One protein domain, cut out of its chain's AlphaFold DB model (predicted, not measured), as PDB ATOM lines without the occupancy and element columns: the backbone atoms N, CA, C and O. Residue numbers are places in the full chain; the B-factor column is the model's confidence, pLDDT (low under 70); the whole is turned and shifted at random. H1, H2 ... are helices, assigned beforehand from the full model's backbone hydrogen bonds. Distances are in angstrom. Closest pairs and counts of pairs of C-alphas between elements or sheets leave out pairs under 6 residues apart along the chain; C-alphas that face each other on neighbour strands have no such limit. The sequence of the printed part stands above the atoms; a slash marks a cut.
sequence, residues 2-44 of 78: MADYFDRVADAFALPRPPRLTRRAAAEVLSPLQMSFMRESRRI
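AT A GLANCE: This is residues 2 to 44 of the 78 residues of the protein "SDR family NAD(P)-dependent oxidoreductase" of Dechloromonas sp (UniProt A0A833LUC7). This is a loose, open frame: H1 lies at one end, the stretched residues 14 to 22 cross to the other, and there H2 and H3 run side by side in opposite directions. Residues 40 to 44 make a tail after H3. The printed part has 43 residues with three named helices, H1, H2, H3, and no named strand; its class is all helix. It is loose, with a radius of gyration of the C-alphas of 11.7 A, and flat, spanning 29 by 28 by 15 A.

IN THESE COORDINATES: Find C-alpha 2 at (25.079, -2.106, -46.327); from there H1, residues 2 to 13, runs 16.9 A. Next come H2, residues 23 to 29, 10.2 A, and H3, residues 32 to 39, 10.5 A, ending at C-alpha 39, (34.275, -6.648, -48.679).

HOW THE PARTS SIT: H1 and H2 are apart. H1 and H3 are close but not clearly touching, about perpendicular at 78 degrees; their closest C-alphas, of Met 2 and Met 38, are 7.9 A apart. H2 and H3 are close but not clearly touching, at a shallow tilt of 22 degrees, opposite ways; look at Ala 27 and Met 35, their closest C-alphas, 6.4 A apart. In H1, H2 and H3 every O i to N i+4 pair is within hydrogen-bond range.

THE WHOLE: The C-alphas farthest apart, of Pro 16 and Ile 44, are 29.6 A apart. The printed part has no cut; H1 to H2 is a short link, H2 to H3 a tight one. No printed residue is under 70 in pLDDT.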
ATOM      1  N   MET A   2      24.430  -3.169 -47.117       88.38
ATOM      2  CA  MET A   2      25.079  -2.106 -46.327       88.38
ATOM      3  C   MET A   2      24.571  -0.699 -46.689       88.38
ATOM      4  O   MET A   2      24.231   0.071 -45.805       88.38
ATOM      5  N   ALA A   3      24.425  -0.388 -47.982       90.25
ATOM      6  CA  ALA A   3      23.849   0.895 -48.396       90.25
ATOM      7  C   ALA A   3      22.412   1.095 -47.872       90.25
ATOM      8  O   ALA A   3      22.072   2.176 -47.415       90.25
ATOM      9  N   ASP A   4      21.606   0.030 -47.851       92.44
ATOM     10  CA  ASP A   4      20.228   0.073 -47.338       92.44
ATOM     11  C   ASP A   4      20.186   0.381 -45.831       92.44
ATOM     12  O   ASP A   4      19.259   1.029 -45.364       92.44
ATOM     13  N   TYR A   5      21.189  -0.072 -45.067       93.50
ATOM     14  CA  TYR A   5      21.337   0.292 -43.656       93.50
ATOM     15  C   TYR A   5      21.619   1.790 -43.496       93.50
ATOM     16  O   TYR A   5      20.955   2.448 -42.701       93.50
ATOM     17  N   PHE A   6      22.555   2.342 -44.275       93.62
ATOM     18  CA  PHE A   6      22.879   3.767 -44.199       93.62
ATOM     19  C   PHE A   6      21.718   4.667 -44.631       93.62
ATOM     20  O   PHE A   6      21.486   5.680 -43.980       93.62
ATOM     21  N   ASP A   7      20.957   4.282 -45.656       95.81
ATOM     22  CA  ASP A   7      19.746   5.011 -46.054       95.81
ATOM     23  C   ASP A   7      18.711   5.042 -44.924       95.81
ATOM     24  O   ASP A   7      18.185   6.104 -44.613       95.81
ATOM     25  N   ARG A   8      18.465   3.906 -44.254       96.75
ATOM     26  CA  ARG A   8      17.529   3.838 -43.115       96.75
ATOM     27  C   ARG A   8      17.954   4.743 -41.965       96.75
ATOM     28  O   ARG A   8      17.109   5.393 -41.358       96.75
ATOM     29  N   VAL A   9      19.251   4.783 -41.661       96.56
ATOM     30  CA  VAL A   9      19.792   5.686 -40.638       96.56
ATOM     31  C   VAL A   9      19.630   7.140 -41.081       96.56
ATOM     32  O   VAL A   9      19.155   7.954 -40.298       96.56
ATOM     33  N   ALA A  10      19.974   7.472 -42.327       97.00
ATOM     34  CA  ALA A  10      19.839   8.832 -42.840       97.00
ATOM     35  C   ALA A  10      18.382   9.314 -42.779       97.00
ATOM     36  O   ALA A  10      18.117  10.380 -42.229       97.00
ATOM     37  N   ASP A  11      17.438   8.487 -43.230       96.50
ATOM     38  CA  ASP A  11      16.007   8.789 -43.192       96.50
ATOM     39  C   ASP A  11      15.507   8.993 -41.753       96.50
ATOM     40  O   ASP A  11      14.845   9.987 -41.459       96.50
ATOM     41  N   ALA A  12      15.859   8.090 -40.832       96.00
ATOM     42  CA  ALA A  12      15.400   8.153 -39.445       96.00
ATOM     43  C   ALA A  12      15.965   9.356 -38.672       96.00
ATOM     44  O   ALA A  12      15.308   9.894 -37.780       96.00
ATOM     45  N   PHE A  13      17.178   9.791 -39.014       95.19
ATOM     46  CA  PHE A  13      17.836  10.933 -38.382       95.19
ATOM     47  C   PHE A  13      17.661  12.248 -39.158       95.19
ATOM     48  O   PHE A  13      18.199  13.263 -38.720       95.19
ATOM     49  N   ALA A  14      16.886  12.254 -40.250       94.69
ATOM     50  CA  ALA A  14      16.694  13.398 -41.147       94.69
ATOM     51  C   ALA A  14      18.016  13.976 -41.699       94.69
ATOM     52  O   ALA A  14      18.201  15.188 -41.801       94.69
ATOM     53  N   LEU A  15      18.948  13.089 -42.050       95.62
ATOM     54  CA  LEU A  15      20.228  13.417 -42.673       95.62
ATOM     55  C   LEU A  15      20.159  13.204 -44.192       95.62
ATOM     56  O   LEU A  15      19.378  12.374 -44.668       95.62
ATOM     57  N   PRO A  16      20.995  13.901 -44.983       97.00
ATOM     58  CA  PRO A  16      21.102  13.615 -46.406       97.00
ATOM     59  C   PRO A  16      21.581  12.176 -46.624       97.00
ATOM     60  O   PRO A  16      22.521  11.708 -45.976       97.00
ATOM     61  N   ARG A  17      20.945  11.471 -47.565       95.75
ATOM     62  CA  ARG A  17      21.368  10.116 -47.934       95.75
ATOM     63  C   ARG A  17      22.779  10.135 -48.532       95.75
ATOM     64  O   ARG A  17      23.092  11.032 -49.320       95.75
ATOM     65  N   PRO A  18      23.626   9.144 -48.207       92.31
ATOM     66  CA  PRO A  18      24.978   9.085 -48.742       92.31
ATOM     67  C   PRO A  18      24.975   8.835 -50.260       92.31
ATOM     68  O   PRO A  18      24.088   8.150 -50.784       92.31
ATOM     69  N   PRO A  19      25.988   9.338 -50.990       92.25
ATOM     70  CA  PRO A  19      26.090   9.131 -52.427       92.25
ATOM     71  C   PRO A  19      26.268   7.648 -52.771       92.25
ATOM     72  O   PRO A  19      26.937   6.885 -52.067       92.25
ATOM     73  N   ARG A  20      25.695   7.227 -53.904       92.25
ATOM     74  CA  ARG A  20      25.847   5.858 -54.405       92.25
ATOM     75  C   ARG A  20      27.150   5.728 -55.186       92.25
ATOM     76  O   ARG A  20      27.308   6.310 -56.252       92.25
ATOM     77  N   LEU A  21      28.071   4.932 -54.649       90.88
ATOM     78  CA  LEU A  21      29.375   4.673 -55.251       90.88
ATOM     79  C   LEU A  21      29.424   3.272 -55.861       90.88
ATOM     80  O   LEU A  21      28.908   2.302 -55.299       90.88
ATOM     81  N   THR A  22      30.098   3.153 -57.004       90.81
ATOM     82  CA  THR A  22      30.501   1.842 -57.524       90.81
ATOM     83  C   THR A  22      31.572   1.239 -56.616       90.81
ATOM     84  O   THR A  22      32.261   1.957 -55.894       90.81
ATOM     85  N   ARG A  23      31.776  -0.083 -56.672       87.62
ATOM     86  CA  ARG A  23      32.846  -0.732 -55.891       87.62
ATOM     87  C   ARG A  23      34.233  -0.156 -56.189       87.62
ATOM     88  O   ARG A  23      35.031  -0.030 -55.270       87.62
ATOM     89  N   ARG A  24      34.499   0.192 -57.454       91.75
ATOM     90  CA  ARG A  24      35.766   0.804 -57.873       91.75
ATOM     91  C   ARG A  24      35.926   2.193 -57.258       91.75
ATOM     92  O   ARG A  24      36.924   2.436 -56.601       91.75
ATOM     93  N   ALA A  25      34.914   3.050 -57.397       92.94
ATOM     94  CA  ALA A  25      34.940   4.393 -56.818       92.94
ATOM     95  C   ALA A  25      35.043   4.358 -55.283       92.94
ATOM     96  O   ALA A  25      35.756   5.151 -54.685       92.94
ATOM     97  N   ALA A  26      34.381   3.399 -54.629       90.94
ATOM     98  CA  ALA A  26      34.485   3.225 -53.184       90.94
ATOM     99  C   ALA A  26      35.919   2.896 -52.735       90.94
ATOM    100  O   ALA A  26      36.345   3.394 -51.702       90.94
ATOM    101  N   ALA A  27      36.676   2.117 -53.518       91.56
ATOM    102  CA  ALA A  27      38.069   1.788 -53.209       91.56
ATOM    103  C   ALA A  27      39.024   2.992 -53.289       91.56
ATOM    104  O   ALA A  27      40.091   2.949 -52.688       91.56
ATOM    105  N   GLU A  28      38.648   4.041 -54.022       94.25
ATOM    106  CA  GLU A  28      39.434   5.273 -54.160       94.25
ATOM    107  C   GLU A  28      39.165   6.265 -53.016       94.25
ATOM    108  O   GLU A  28      40.031   7.065 -52.682       94.25
ATOM    109  N   VAL A  29      37.971   6.211 -52.410       93.31
ATOM    110  CA  VAL A  29      37.510   7.199 -51.413       93.31
ATOM    111  C   VAL A  29      37.524   6.649 -49.983       93.31
ATOM    112  O   VAL A  29      37.701   7.404 -49.030       93.31
ATOM    113  N   LEU A  30      37.320   5.343 -49.805       91.12
ATOM    114  CA  LEU A  30      37.313   4.701 -48.491       91.12
ATOM    115  C   LEU A  30      38.720   4.259 -48.092       91.12
ATOM    116  O   LEU A  30      39.501   3.788 -48.918       91.12
ATOM    117  N   SER A  31      39.022   4.336 -46.795       95.06
ATOM    118  CA  SER A  31      40.294   3.836 -46.278       95.06
ATOM    119  C   SER A  31      40.424   2.320 -46.494       95.06
ATOM    120  O   SER A  31      39.411   1.609 -46.557       95.06
ATOM    121  N   PRO A  32      41.653   1.770 -46.538       92.94
ATOM    122  CA  PRO A  32      41.857   0.330 -46.695       92.94
ATOM    123  C   PRO A  32      41.101  -0.514 -45.657       92.94
ATOM    124  O   PRO A  32      40.519  -1.543 -45.999       92.94
ATOM    125  N   LEU A  33      41.034  -0.046 -44.404       93.19
ATOM    126  CA  LEU A  33      40.304  -0.727 -43.333       93.19
ATOM    127  C   LEU A  33      38.788  -0.729 -43.584       93.19
ATOM    128  O   LEU A  33      38.141  -1.771 -43.466       93.19
ATOM    129  N   GLN A  34      38.223   0.417 -43.979       92.44
ATOM    130  CA  GLN A  34      36.809   0.516 -44.353       92.44
ATOM    131  C   GLN A  34      36.496  -0.404 -45.541       92.44
ATOM    132  O   GLN A  34      35.482  -1.101 -45.535       92.44
ATOM    133  N   MET A  35      37.388  -0.466 -46.533       91.94
ATOM    134  CA  MET A  35      37.239  -1.357 -47.682       91.94
ATOM    135  C   MET A  35      37.294  -2.838 -47.306       91.94
ATOM    136  O   MET A  35      36.506  -3.608 -47.858       91.94
ATOM    137  N   SER A  36      38.154  -3.248 -46.368       91.38
ATOM    138  CA  SER A  36      38.176  -4.633 -45.868       91.38
ATOM    139  C   SER A  36      36.821  -5.014 -45.278       91.38
ATOM    140  O   SER A  36      36.183  -5.967 -45.726       91.38
ATOM    141  N   PHE A  37      36.297  -4.177 -44.380       90.38
ATOM    142  CA  PHE A  37      34.987  -4.391 -43.766       90.38
ATOM    143  C   PHE A  37      33.851  -4.471 -44.801       90.38
ATOM    144  O   PHE A  37      33.011  -5.375 -44.763       90.38
ATOM    145  N   MET A  38      33.841  -3.559 -45.778       88.69
ATOM    146  CA  MET A  38      32.838  -3.547 -46.847       88.69
ATOM    147  C   MET A  38      32.897  -4.804 -47.730       88.69
ATOM    148  O   MET A  38      31.863  -5.233 -48.253       88.69
ATOM    149  N   ARG A  39      34.077  -5.417 -47.892       88.44
ATOM    150  CA  ARG A  39      34.275  -6.648 -48.679       88.44
ATOM    151  C   ARG A  39      33.906  -7.919 -47.917       88.44
ATOM    152  O   ARG A  39      33.521  -8.897 -48.549       88.44
ATOM    153  N   GLU A  40      33.968  -7.898 -46.592       88.12
ATOM    154  CA  GLU A  40      33.761  -9.070 -45.727       88.12
ATOM    155  C   GLU A  40      32.315  -9.232 -45.222       88.12
ATOM    156  O   GLU A  40      32.013 -10.076 -44.376       88.12
ATOM    157  N   SER A  41      31.374  -8.446 -45.750       81.75
ATOM    158  CA  SER A  41      29.969  -8.493 -45.338       81.75
ATOM    159  C   SER A  41      29.331  -9.876 -45.555       81.75
ATOM    160  O   SER A  41      29.054 -10.278 -46.686       81.75
ATOM    161  N   ARG A  42      29.000 -10.573 -44.461       88.06
ATOM    162  CA  ARG A  42      28.302 -11.872 -44.462       88.06
ATOM    163  C   ARG A  42      27.081 -11.874 -43.542       88.06
ATOM    164  O   ARG A  42      26.923 -11.000 -42.696       88.06
ATOM    165  N   ARG A  43      26.207 -12.875 -43.689       91.31
ATOM    166  CA  ARG A  43      25.080 -13.103 -42.766       91.31
ATOM    167  C   ARG A  43      25.461 -14.167 -41.750       91.31
ATOM    168  O   ARG A  43      25.945 -15.226 -42.133       91.31
ATOM    169  N   ILE A  44      25.224 -13.882 -40.475       93.44
ATOM    170  CA  ILE A  44      25.504 -14.795 -39.365       93.44
ATOM    171  C   ILE A  44      24.170 -15.165 -38.721       93.44
ATOM    172  O   ILE A  44      23.370 -14.286 -38.404       93.44
TER     173      ILE A  44